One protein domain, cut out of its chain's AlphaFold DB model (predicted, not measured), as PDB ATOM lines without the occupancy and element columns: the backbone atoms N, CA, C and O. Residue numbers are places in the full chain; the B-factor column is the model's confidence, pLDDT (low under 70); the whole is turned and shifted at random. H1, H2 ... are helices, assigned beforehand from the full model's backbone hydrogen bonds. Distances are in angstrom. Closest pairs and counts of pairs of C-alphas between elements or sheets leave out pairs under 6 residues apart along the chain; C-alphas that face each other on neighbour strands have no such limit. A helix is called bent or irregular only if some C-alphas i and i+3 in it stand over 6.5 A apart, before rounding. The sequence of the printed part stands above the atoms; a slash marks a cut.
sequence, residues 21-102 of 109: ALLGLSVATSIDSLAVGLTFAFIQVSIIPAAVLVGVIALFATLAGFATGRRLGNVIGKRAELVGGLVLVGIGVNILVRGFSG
ATOM      1  N   ALA A  21       6.646-163.436  26.053       80.12
ATOM      2  CA  ALA A  21       6.197-162.821  24.799       80.12
ATOM      3  C   ALA A  21       5.147-161.726  25.058       80.12
ATOM      4  O   ALA A  21       5.241-160.626  24.515       80.12
ATOM      5  N   LEU A  22       4.197-161.995  25.961       82.69
ATOM      6  CA  LEU A  22       3.198-161.022  26.415       82.69
ATOM      7  C   LEU A  22       3.835-159.833  27.144       82.69
ATOM      8  O   LEU A  22       3.398-158.700  26.945       82.69
ATOM      9  N   LEU A  23       4.885-160.068  27.938       87.06
ATOM     10  CA  LEU A  23       5.674-159.009  28.573       87.06
ATOM     11  C   LEU A  23       6.362-158.139  27.520       87.06
ATOM     12  O   LEU A  23       6.246-156.919  27.581       87.06
ATOM     13  N   GLY A  24       7.011-158.746  26.522       88.75
ATOM     14  CA  GLY A  24       7.627-158.012  25.413       88.75
ATOM     15  C   GLY A  24       6.622-157.149  24.645       88.75
ATOM     16  O   GLY A  24       6.866-155.962  24.436       88.75
ATOM     17  N   LEU A  25       5.459-157.710  24.295       86.62
ATOM     18  CA  LEU A  25       4.391-156.981  23.606       86.62
ATOM     19  C   LEU A  25       3.823-155.840  24.464       86.62
ATOM     20  O   LEU A  25       3.613-154.738  23.960       86.62
ATOM     21  N   SER A  26       3.612-156.083  25.759       89.25
ATOM     22  CA  SER A  26       3.114-155.069  26.700       89.25
ATOM     23  C   SER A  26       4.095-153.908  26.857       89.25
ATOM     24  O   SER A  26       3.679-152.750  26.847       89.25
ATOM     25  N   VAL A  27       5.399-154.195  26.946       93.06
ATOM     26  CA  VAL A  27       6.445-153.163  27.012       93.06
ATOM     27  C   VAL A  27       6.508-152.369  25.707       93.06
ATOM     28  O   VAL A  27       6.489-151.141  25.751       93.06
ATOM     29  N   ALA A  28       6.516-153.042  24.552       89.69
ATOM     30  CA  ALA A  28       6.540-152.376  23.248       89.69
ATOM     31  C   ALA A  28       5.323-151.451  23.052       89.69
ATOM     32  O   ALA A  28       5.480-150.292  22.675       89.69
ATOM     33  N   THR A  29       4.125-151.931  23.395       90.00
ATOM     34  CA  THR A  29       2.875-151.153  23.306       90.00
ATOM     35  C   THR A  29       2.850-149.984  24.302       90.00
ATOM     36  O   THR A  29       2.329-148.913  23.999       90.00
ATOM     37  N   SER A  30       3.447-150.148  25.488       94.19
ATOM     38  CA  SER A  30       3.544-149.065  26.476       94.19
ATOM     39  C   SER A  30       4.411-147.911  25.970       94.19
ATOM     40  O   SER A  30       4.003-146.757  26.090       94.19
ATOM     41  N   ILE A  31       5.572-148.213  25.369       93.38
ATOM     42  CA  ILE A  31       6.469-147.197  24.790       93.38
ATOM     43  C   ILE A  31       5.766-146.434  23.658       93.38
ATOM     44  O   ILE A  31       5.898-145.212  23.577       93.38
ATOM     45  N   ASP A  32       4.978-147.127  22.833       89.88
ATOM     46  CA  ASP A  32       4.183-146.517  21.759       89.88
ATOM     47  C   ASP A  32       3.159-145.501  22.307       89.88
ATOM     48  O   ASP A  32       3.157-144.332  21.911       89.88
ATOM     49  N   SER A  33       2.376-145.885  23.322       89.69
ATOM     50  CA  SER A  33       1.423-144.963  23.964       89.69
ATOM     51  C   SER A  33       2.099-143.793  24.697       89.69
ATOM     52  O   SER A  33       1.566-142.679  24.707       89.69
ATOM     53  N   LEU A  34       3.295-144.007  25.266       91.56
ATOM     54  CA  LEU A  34       4.085-142.961  25.923       91.56
ATOM     55  C   LEU A  34       4.558-141.905  24.917       91.56
ATOM     56  O   LEU A  34       4.474-140.712  25.206       91.56
ATOM     57  N   ALA A  35       5.028-142.322  23.739       89.62
ATOM     58  CA  ALA A  35       5.475-141.408  22.691       89.62
ATOM     59  C   ALA A  35       4.333-140.496  22.208       89.62
ATOM     60  O   ALA A  35       4.512-139.280  22.084       89.62
ATOM     61  N   VAL A  36       3.134-141.056  22.009       88.00
ATOM     62  CA  VAL A  36       1.930-140.282  21.660       88.00
ATOM     63  C   VAL A  36       1.525-139.341  22.801       88.00
ATOM     64  O   VAL A  36       1.241-138.168  22.560       88.00
ATOM     65  N   GLY A  37       1.567-139.813  24.051       88.50
ATOM     66  CA  GLY A  37       1.262-138.998  25.232       88.50
ATOM     67  C   GLY A  37       2.198-137.797  25.398       88.50
ATOM     68  O   GLY A  37       1.731-136.677  25.613       88.50
ATOM     69  N   LEU A  38       3.509-137.998  25.228       88.56
ATOM     70  CA  LEU A  38       4.497-136.914  25.232       88.56
ATOM     71  C   LEU A  38       4.256-135.932  24.082       88.56
ATOM     72  O   LEU A  38       4.328-134.722  24.281       88.56
ATOM     73  N   THR A  39       3.907-136.436  22.898       86.94
ATOM     74  CA  THR A  39       3.592-135.595  21.736       86.94
ATOM     75  C   THR A  39       2.406-134.668  22.023       86.94
ATOM     76  O   THR A  39       2.496-133.467  21.780       86.94
ATOM     77  N   PHE A  40       1.320-135.171  22.619       87.56
ATOM     78  CA  PHE A  40       0.177-134.327  22.992       87.56
ATOM     79  C   PHE A  40       0.506-133.300  24.078       87.56
ATOM     80  O   PHE A  40      -0.015-132.185  24.021       87.56
ATOM     81  N   ALA A  41       1.402-133.633  25.013       84.31
ATOM     82  CA  ALA A  41       1.879-132.681  26.013       84.31
ATOM     83  C   ALA A  41       2.613-131.486  25.373       84.31
ATOM     84  O   ALA A  41       2.464-130.359  25.843       84.31
ATOM     85  N   PHE A  42       3.345-131.703  24.274       83.31
ATOM     86  CA  PHE A  42       4.024-130.632  23.537       83.31
ATOM     87  C   PHE A  42       3.094-129.809  22.629       83.31
ATOM     88  O   PHE A  42       3.356-128.627  22.425       83.31
ATOM     89  N   ILE A  43       2.002-130.389  22.115       83.00
ATOM     90  CA  ILE A  43       1.069-129.715  21.181       83.00
ATOM     91  C   ILE A  43      -0.053-128.946  21.930       83.00
ATOM     92  O   ILE A  43      -0.916-128.335  21.312       83.00
ATOM     93  N   GLN A  44      -0.049-128.920  23.272       75.38
ATOM     94  CA  GLN A  44      -1.074-128.258  24.110       75.38
ATOM     95  C   GLN A  44      -2.528-128.651  23.779       75.38
ATOM     96  O   GLN A  44      -3.470-127.880  23.966       75.38
ATOM     97  N   VAL A  45      -2.734-129.882  23.311       79.50
ATOM     98  CA  VAL A  45      -4.077-130.423  23.081       79.50
ATOM     99  C   VAL A  45      -4.644-130.920  24.407       79.50
ATOM    100  O   VAL A  45      -3.931-131.485  25.236       79.50
ATOM    101  N   SER A  46      -5.951-130.740  24.612       85.69
ATOM    102  CA  SER A  46      -6.629-131.301  25.781       85.69
ATOM    103  C   SER A  46      -6.495-132.829  25.788       85.69
ATOM    104  O   SER A  46      -6.968-133.520  24.883       85.69
ATOM    105  N   ILE A  47      -5.830-133.356  26.819       86.56
ATOM    106  CA  ILE A  47      -5.431-134.769  26.909       86.56
ATOM    107  C   ILE A  47      -6.654-135.689  26.976       86.56
ATOM    108  O   ILE A  47      -6.654-136.756  26.372       86.56
ATOM    109  N   ILE A  48      -7.713-135.272  27.677       88.62
ATOM    110  CA  ILE A  48      -8.913-136.091  27.892       88.62
ATOM    111  C   ILE A  48      -9.617-136.455  26.570       88.62
ATOM    112  O   ILE A  48      -9.759-137.649  26.302       88.62
ATOM    113  N   PRO A  49     -10.035-135.503  25.710       89.75
ATOM    114  CA  PRO A  49     -10.684-135.846  24.445       89.75
ATOM    115  C   PRO A  49      -9.752-136.596  23.483       89.75
ATOM    116  O   PRO A  49     -10.207-137.509  22.796       89.75
ATOM    117  N   ALA A  50      -8.454-136.274  23.468       89.12
ATOM    118  CA  ALA A  50      -7.477-136.985  22.643       89.12
ATOM    119  C   ALA A  50      -7.323-138.454  23.076       89.12
ATOM    120  O   ALA A  50      -7.377-139.356  22.241       89.12
ATOM    121  N   ALA A  51      -7.208-138.711  24.381       89.25
ATOM    122  CA  ALA A  51      -7.097-140.059  24.933       89.25
ATOM    123  C   ALA A  51      -8.355-140.898  24.664       89.25
ATOM    124  O   ALA A  51      -8.242-142.064  24.287       89.25
ATOM    125  N   VAL A  52      -9.548-140.305  24.797       91.94
ATOM    126  CA  VAL A  52     -10.814-140.982  24.469       91.94
ATOM    127  C   VAL A  52     -10.858-141.355  22.988       91.94
ATOM    128  O   VAL A  52     -11.180-142.494  22.659       91.94
ATOM    129  N   LEU A  53     -10.492-140.435  22.091       91.88
ATOM    130  CA  LEU A  53     -10.490-140.692  20.652       91.88
ATOM    131  C   LEU A  53      -9.514-141.815  20.269       91.88
ATOM    132  O   LEU A  53      -9.899-142.745  19.560       91.88
ATOM    133  N   VAL A  54      -8.276-141.760  20.771       90.19
ATOM    134  CA  VAL A  54      -7.262-142.797  20.524       90.19
ATOM    135  C   VAL A  54      -7.722-144.143  21.081       90.19
ATOM    136  O   VAL A  54      -7.621-145.150  20.384       90.19
ATOM    137  N   GLY A  55      -8.291-144.167  22.288       91.00
ATOM    138  CA  GLY A  55      -8.829-145.384  22.897       91.00
ATOM    139  C   GLY A  55      -9.955-146.011  22.075       91.00
ATOM    140  O   GLY A  55      -9.948-147.220  21.851       91.00
ATOM    141  N   VAL A  56     -10.887-145.200  21.566       95.69
ATOM    142  CA  VAL A  56     -11.981-145.666  20.700       95.69
ATOM    143  C   VAL A  56     -11.429-146.248  19.398       95.69
ATOM    144  O   VAL A  56     -11.770-147.377  19.042       95.69
ATOM    145  N   ILE A  57     -10.541-145.526  18.709       94.81
ATOM    146  CA  ILE A  57      -9.929-145.996  17.456       94.81
ATOM    147  C   ILE A  57      -9.149-147.295  17.692       94.81
ATOM    148  O   ILE A  57      -9.317-148.248  16.932       94.81
ATOM    149  N   ALA A  58      -8.350-147.372  18.761       91.69
ATOM    150  CA  ALA A  58      -7.578-148.560  19.115       91.69
ATOM    151  C   ALA A  58      -8.475-149.766  19.431       91.69
ATOM    152  O   ALA A  58      -8.168-150.885  19.012       91.69
ATOM    153  N   LEU A  59      -9.611-149.554  20.105       94.25
ATOM    154  CA  LEU A  59     -10.611-150.594  20.358       94.25
ATOM    155  C   LEU A  59     -11.178-151.152  19.052       94.25
ATOM    156  O   LEU A  59     -11.138-152.362  18.827       94.25
ATOM    157  N   PHE A  60     -11.662-150.278  18.167       95.81
ATOM    158  CA  PHE A  60     -12.211-150.697  16.877       95.81
ATOM    159  C   PHE A  60     -11.156-151.378  16.000       95.81
ATOM    160  O   PHE A  60     -11.435-152.425  15.412       95.81
ATOM    161  N   ALA A  61      -9.936-150.840  15.956       92.94
ATOM    162  CA  ALA A  61      -8.822-151.428  15.221       92.94
ATOM    163  C   ALA A  61      -8.449-152.815  15.762       92.94
ATOM    164  O   ALA A  61      -8.245-153.739  14.977       92.94
ATOM    165  N   THR A  62      -8.423-152.997  17.085       91.25
ATOM    166  CA  THR A  62      -8.129-154.293  17.715       91.25
ATOM    167  C   THR A  62      -9.232-155.309  17.436       91.25
ATOM    168  O   THR A  62      -8.932-156.448  17.085       91.25
ATOM    169  N   LEU A  63     -10.507-154.915  17.518       93.12
ATOM    170  CA  LEU A  63     -11.636-155.794  17.190       93.12
ATOM    171  C   LEU A  63     -11.608-156.223  15.715       93.12
ATOM    172  O   LEU A  63     -11.734-157.412  15.407       93.12
ATOM    173  N   ALA A  64     -11.389-155.272  14.804       92.56
ATOM    174  CA  ALA A  64     -11.265-155.547  13.375       92.56
ATOM    175  C   ALA A  64     -10.036-156.419  13.071       92.56
ATOM    176  O   ALA A  64     -10.128-157.390  12.315       92.56
ATOM    177  N   GLY A  65      -8.897-156.115  13.695       87.38
ATOM    178  CA  GLY A  65      -7.647-156.855  13.568       87.38
ATOM    179  C   GLY A  65      -7.747-158.276  14.112       87.38
ATOM    180  O   GLY A  65      -7.267-159.203  13.471       87.38
ATOM    181  N   PHE A  66      -8.444-158.490  15.228       86.88
ATOM    182  CA  PHE A  66      -8.686-159.819  15.788       86.88
ATOM    183  C   PHE A  66      -9.560-160.677  14.862       86.88
ATOM    184  O   PHE A  66      -9.216-161.823  14.555       86.88
ATOM    185  N   ALA A  67     -10.660-160.112  14.350       86.81
ATOM    186  CA  ALA A  67     -11.553-160.808  13.424       86.81
ATOM    187  C   ALA A  67     -10.861-161.147  12.092       86.81
ATOM    188  O   ALA A  67     -10.987-162.264  11.578       86.81
ATOM    189  N   THR A  68     -10.100-160.196  11.544       83.69
ATOM    190  CA  THR A  68      -9.422-160.349  10.249       83.69
ATOM    191  C   THR A  68      -8.153-161.196  10.378       83.69
ATOM    192  O   THR A  68      -7.880-162.037   9.522       83.69
ATOM    193  N   GLY A  69      -7.416-161.058  11.481       80.44
ATOM    194  CA  GLY A  69      -6.190-161.795  11.783       80.44
ATOM    195  C   GLY A  69      -6.421-163.296  11.916       80.44
ATOM    196  O   GLY A  69      -5.622-164.080  11.411       80.44
ATOM    197  N   ARG A  70      -7.566-163.721  12.467       76.50
ATOM    198  CA  ARG A  70      -7.930-165.147  12.518       76.50
ATOM    199  C   ARG A  70      -8.138-165.765  11.129       76.50
ATOM    200  O   ARG A  70      -7.876-166.949  10.950       76.50
ATOM    201  N   ARG A  71      -8.597-164.982  10.144       75.44
ATOM    202  CA  ARG A  71      -8.807-165.444   8.758       75.44
ATOM    203  C   ARG A  71      -7.542-165.329   7.902       75.44
ATOM    204  O   ARG A  71      -7.222-166.259   7.171       75.44
ATOM    205  N   LEU A  72      -6.818-164.214   8.005       73.50
ATOM    206  CA  LEU A  72      -5.604-163.945   7.222       73.50
ATOM    207  C   LEU A  72      -4.369-164.689   7.747       73.50
ATOM    208  O   LEU A  72      -3.494-165.032   6.953       73.50
ATOM    209  N   GLY A  73      -4.305-164.982   9.050       69.06
ATOM    210  CA  GLY A  73      -3.189-165.698   9.673       69.06
ATOM    211  C   GLY A  73      -2.954-167.084   9.068       69.06
ATOM    212  O   GLY A  73      -1.812-167.440   8.799       69.06
ATOM    213  N   ASN A  74      -4.028-167.809   8.736       64.88
ATOM    214  CA  ASN A  74      -3.940-169.141   8.126       64.88
ATOM    215  C   ASN A  74      -3.451-169.141   6.667       64.88
ATOM    216  O   ASN A  74      -2.977-170.169   6.199       64.88
ATOM    217  N   VAL A  75      -3.575-168.028   5.932       65.31
ATOM    218  CA  VAL A  75      -3.280-167.985   4.484       65.31
ATOM    219  C   VAL A  75      -2.013-167.181   4.173       65.31
ATOM    220  O   VAL A  75      -1.289-167.501   3.233       65.31
ATOM    221  N   ILE A  76      -1.724-166.130   4.950       72.50
ATOM    222  CA  ILE A  76      -0.699-165.125   4.613       72.50
ATOM    223  C   ILE A  76       0.253-164.844   5.787       72.50
ATOM    224  O   ILE A  76       1.181-164.058   5.619       72.50
ATOM    225  N   GLY A  77       0.085-165.497   6.946       69.50
ATOM    226  CA  GLY A  77       0.774-165.159   8.203       69.50
ATOM    227  C   GLY A  77       2.272-164.877   8.049       69.50
ATOM    228  O   GLY A  77       2.732-163.784   8.370       69.50
ATOM    229  N   LYS A  78       3.016-165.798   7.423       69.25
ATOM    230  CA  LYS A  78       4.472-165.662   7.248       69.25
ATOM    231  C   LYS A  78       4.890-164.545   6.277       69.25
ATOM    232  O   LYS A  78       5.925-163.914   6.464       69.25
ATOM    233  N   ARG A  79       4.097-164.274   5.232       76.44
ATOM    234  CA  ARG A  79       4.367-163.165   4.291       76.44
ATOM    235  C   ARG A  79       3.987-161.814   4.899       76.44
ATOM    236  O   ARG A  79       4.704-160.842   4.699       76.44
ATOM    237  N   ALA A  80       2.885-161.764   5.645       78.62
ATOM    238  CA  ALA A  80       2.416-160.559   6.320       78.62
ATOM    239  C   ALA A  80       3.395-160.098   7.411       78.62
ATOM    240  O   ALA A  80       3.659-158.904   7.519       78.62
ATOM    241  N   GLU A  81       3.991-161.033   8.158       76.50
ATOM    242  CA  GLU A  81       5.003-160.732   9.177       76.50
ATOM    243  C   GLU A  81       6.271-160.100   8.579       76.50
ATOM    244  O   GLU A  81       6.752-159.078   9.072       76.50
ATOM    245  N   LEU A  82       6.775-160.656   7.471       78.25
ATOM    246  CA  LEU A  82       7.930-160.114   6.748       78.25
ATOM    247  C   LEU A  82       7.672-158.700   6.215       78.25
ATOM    248  O   LEU A  82       8.504-157.811   6.397       78.25
ATOM    249  N   VAL A  83       6.520-158.484   5.575       84.38
ATOM    250  CA  VAL A  83       6.148-157.170   5.025       84.38
ATOM    251  C   VAL A  83       5.964-156.149   6.148       84.38
ATOM    252  O   VAL A  83       6.497-155.046   6.052       84.38
ATOM    253  N   GLY A  84       5.273-156.521   7.229       81.81
ATOM    254  CA  GLY A  84       5.074-155.652   8.389       81.81
ATOM    255  C   GLY A  84       6.395-155.242   9.037       81.81
ATOM    256  O   GLY A  84       6.615-154.058   9.282       81.81
ATOM    257  N   GLY A  85       7.312-156.195   9.228       82.69
ATOM    258  CA  GLY A  85       8.652-155.911   9.735       82.69
ATOM    259  C   GLY A  85       9.436-154.961   8.826       82.69
ATOM    260  O   GLY A  85      10.013-153.988   9.311       82.69
ATOM    261  N   LEU A  86       9.437-155.204   7.512       87.81
ATOM    262  CA  LEU A  86      10.163-154.369   6.551       87.81
ATOM    263  C   LEU A  86       9.637-152.925   6.529       87.81
ATOM    264  O   LEU A  86      10.428-151.982   6.525       87.81
ATOM    265  N   VAL A  87       8.312-152.749   6.568       89.06
ATOM    266  CA  VAL A  87       7.677-151.426   6.666       89.06
ATOM    267  C   VAL A  87       8.087-150.725   7.963       89.06
ATOM    268  O   VAL A  87       8.436-149.547   7.926       89.06
ATOM    269  N   LEU A  88       8.118-151.440   9.092       85.81
ATOM    270  CA  LEU A  88       8.494-150.872  10.390       85.81
ATOM    271  C   LEU A  88       9.952-150.388  10.413       85.81
ATOM    272  O   LEU A  88      10.233-149.292  10.899       85.81
ATOM    273  N   VAL A  89      10.872-151.167   9.831       87.50
ATOM    274  CA  VAL A  89      12.275-150.756   9.651       87.50
ATOM    275  C   VAL A  89      12.357-149.520   8.759       87.50
ATOM    276  O   VAL A  89      13.067-148.574   9.092       87.50
ATOM    277  N   GLY A  90      11.588-149.481   7.666       89.75
ATOM    278  CA  GLY A  90      11.513-148.319   6.782       89.75
ATOM    279  C   GLY A  90      11.054-147.047   7.502       89.75
ATOM    280  O   GLY A  90      11.686-146.002   7.356       89.75
ATOM    281  N   ILE A  91      10.002-147.138   8.323       86.50
ATOM    282  CA  ILE A  91       9.501-146.015   9.132       86.50
ATOM    283  C   ILE A  91      10.557-145.574  10.153       86.50
ATOM    284  O   ILE A  91      10.850-144.383  10.248       86.50
ATOM    285  N   GLY A  92      11.180-146.515  10.870       85.31
ATOM    286  CA  GLY A  92      12.223-146.212  11.855       85.31
ATOM    287  C   GLY A  92      13.430-145.498  11.241       85.31
ATOM    288  O   GLY A  92      13.878-144.477  11.761       85.31
ATOM    289  N   VAL A  93      13.910-145.975  10.088       91.12
ATOM    290  CA  VAL A  93      14.987-145.315   9.333       91.12
ATOM    291  C   VAL A  93      14.546-143.935   8.849       91.12
ATOM    292  O   VAL A  93      15.318-142.986   8.952       91.12
ATOM    293  N   ASN A  94      13.308-143.782   8.367       87.81
ATOM    294  CA  ASN A  94      12.797-142.490   7.911       87.81
ATOM    295  C   ASN A  94      12.789-141.443   9.035       87.81
ATOM    296  O   ASN A  94      13.224-140.312   8.820       87.81
ATOM    297  N   ILE A  95      12.358-141.834  10.237       85.38
ATOM    298  CA  ILE A  95      12.374-140.975  11.426       85.38
ATOM    299  C   ILE A  95      13.816-140.622  11.813       85.38
ATOM    300  O   ILE A  95      14.106-139.450  12.047       85.38
ATOM    301  N   LEU A  96      14.731-141.597  11.827       85.00
ATOM    302  CA  LEU A  96      16.134-141.380  12.194       85.00
ATOM    303  C   LEU A  96      16.843-140.439  11.213       85.00
ATOM    304  O   LEU A  96      17.526-139.511  11.638       85.00
ATOM    305  N   VAL A  97      16.633-140.624   9.907       88.50
ATOM    306  CA  VAL A  97      17.188-139.745   8.866       88.50
ATOM    307  C   VAL A  97      16.614-138.335   8.980       88.50
ATOM    308  O   VAL A  97      17.374-137.372   8.937       88.50
ATOM    309  N   ARG A  98      15.296-138.188   9.175       81.88
ATOM    310  CA  ARG A  98      14.665-136.873   9.385       81.88
ATOM    311  C   ARG A  98      15.180-136.175  10.644       81.88
ATOM    312  O   ARG A  98      15.414-134.974  10.605       81.88
ATOM    313  N   GLY A  99      15.370-136.920  11.732       77.06
ATOM    314  CA  GLY A  99      15.899-136.395  12.990       77.06
ATOM    315  C   GLY A  99      17.376-136.002  12.905       77.06
ATOM    316  O   GLY A  99      17.762-134.965  13.435       77.06
ATOM    317  N   PHE A 100      18.201-136.792  12.210       78.62
ATOM    318  CA  PHE A 100      19.633-136.521  12.044       78.62
ATOM    319  C   PHE A 100      19.918-135.423  11.006       78.62
ATOM    320  O   PHE A 100      20.846-134.638  11.172       78.62
ATOM    321  N   SER A 101      19.099-135.310   9.957       72.00
ATOM    322  CA  SER A 101      19.249-134.319   8.882       72.00
ATOM    323  C   SER A 101      18.694-132.926   9.243       72.00
ATOM    324  O   SER A 101      18.199-132.229   8.359       72.00
ATOM    325  N   GLY A 102      18.745-132.526  10.520       62.16
ATOM    326  CA  GLY A 102      18.124-131.325  11.101       62.16
ATOM    327  C   GLY A 102      18.180-130.045  10.251       62.16
ATOM    328  O   GLY A 102      19.055-129.205  10.432       62.16
TER     329      GLY A 102
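AT A GLANCE: This is residues 21 to 102 of the 109 residues of the protein "Integral membrane protein" of Dehalogenimonas sp. WBC-2 (UniProt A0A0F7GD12). Three long helical rods make an open, loose zigzag: H1 and arm H2a meet near their ends as a V, and H2 folds back at residues 76 and 77 into a second V, from whose plane H1 slants away. The 82 printed residues hold two named helices, H1 then H2, and no named strand: all helix. The whole is loose, with a radius of gyration of the C-alphas of 15.9 A and spans of 44 by 34 by 21 A.

HOW THE PARTS SIT: H1, residues 21 to 42, is close to but not clearly touching H2a, residues 47 to 75; the closest C-alphas, of Phe 40 and Ile 47, are 6.9 A apart. They run opposite ways at a shallow tilt of 34 degrees, only just short of steep. H2, residues 47 to 100, was assigned as one helix by its hydrogen bonds but is bent: C-alphas 75 and 78 are 8.6 A apart. Its arms H2a and H2b, residues 78 to 100, stand at an only just steep tilt of 35.4 degrees. H2a has a kink of 41 degrees near residue 68. H1 and H2b are apart. Every O i to N i+4 pair is within hydrogen-bond range in H1, 22 of 25 in H2a and 18 of 19 in H2b.

IN THESE COORDINATES: H1 is 32.3 A long from C-alpha 21 at (6.197, -162.821, 24.799), H2a 40.1 A, and H2b 33.2 A to C-alpha 100 at (19.633, -136.521, 12.044).

THE WHOLE: The C-alphas farthest apart, of Gln 44 and Val 75, are 44.4 A apart. The printed part has no cut, and the link from H1 to H2 is tight. The pLDDT is under 70 at residues 73 to 75, 77 to 78 and 102.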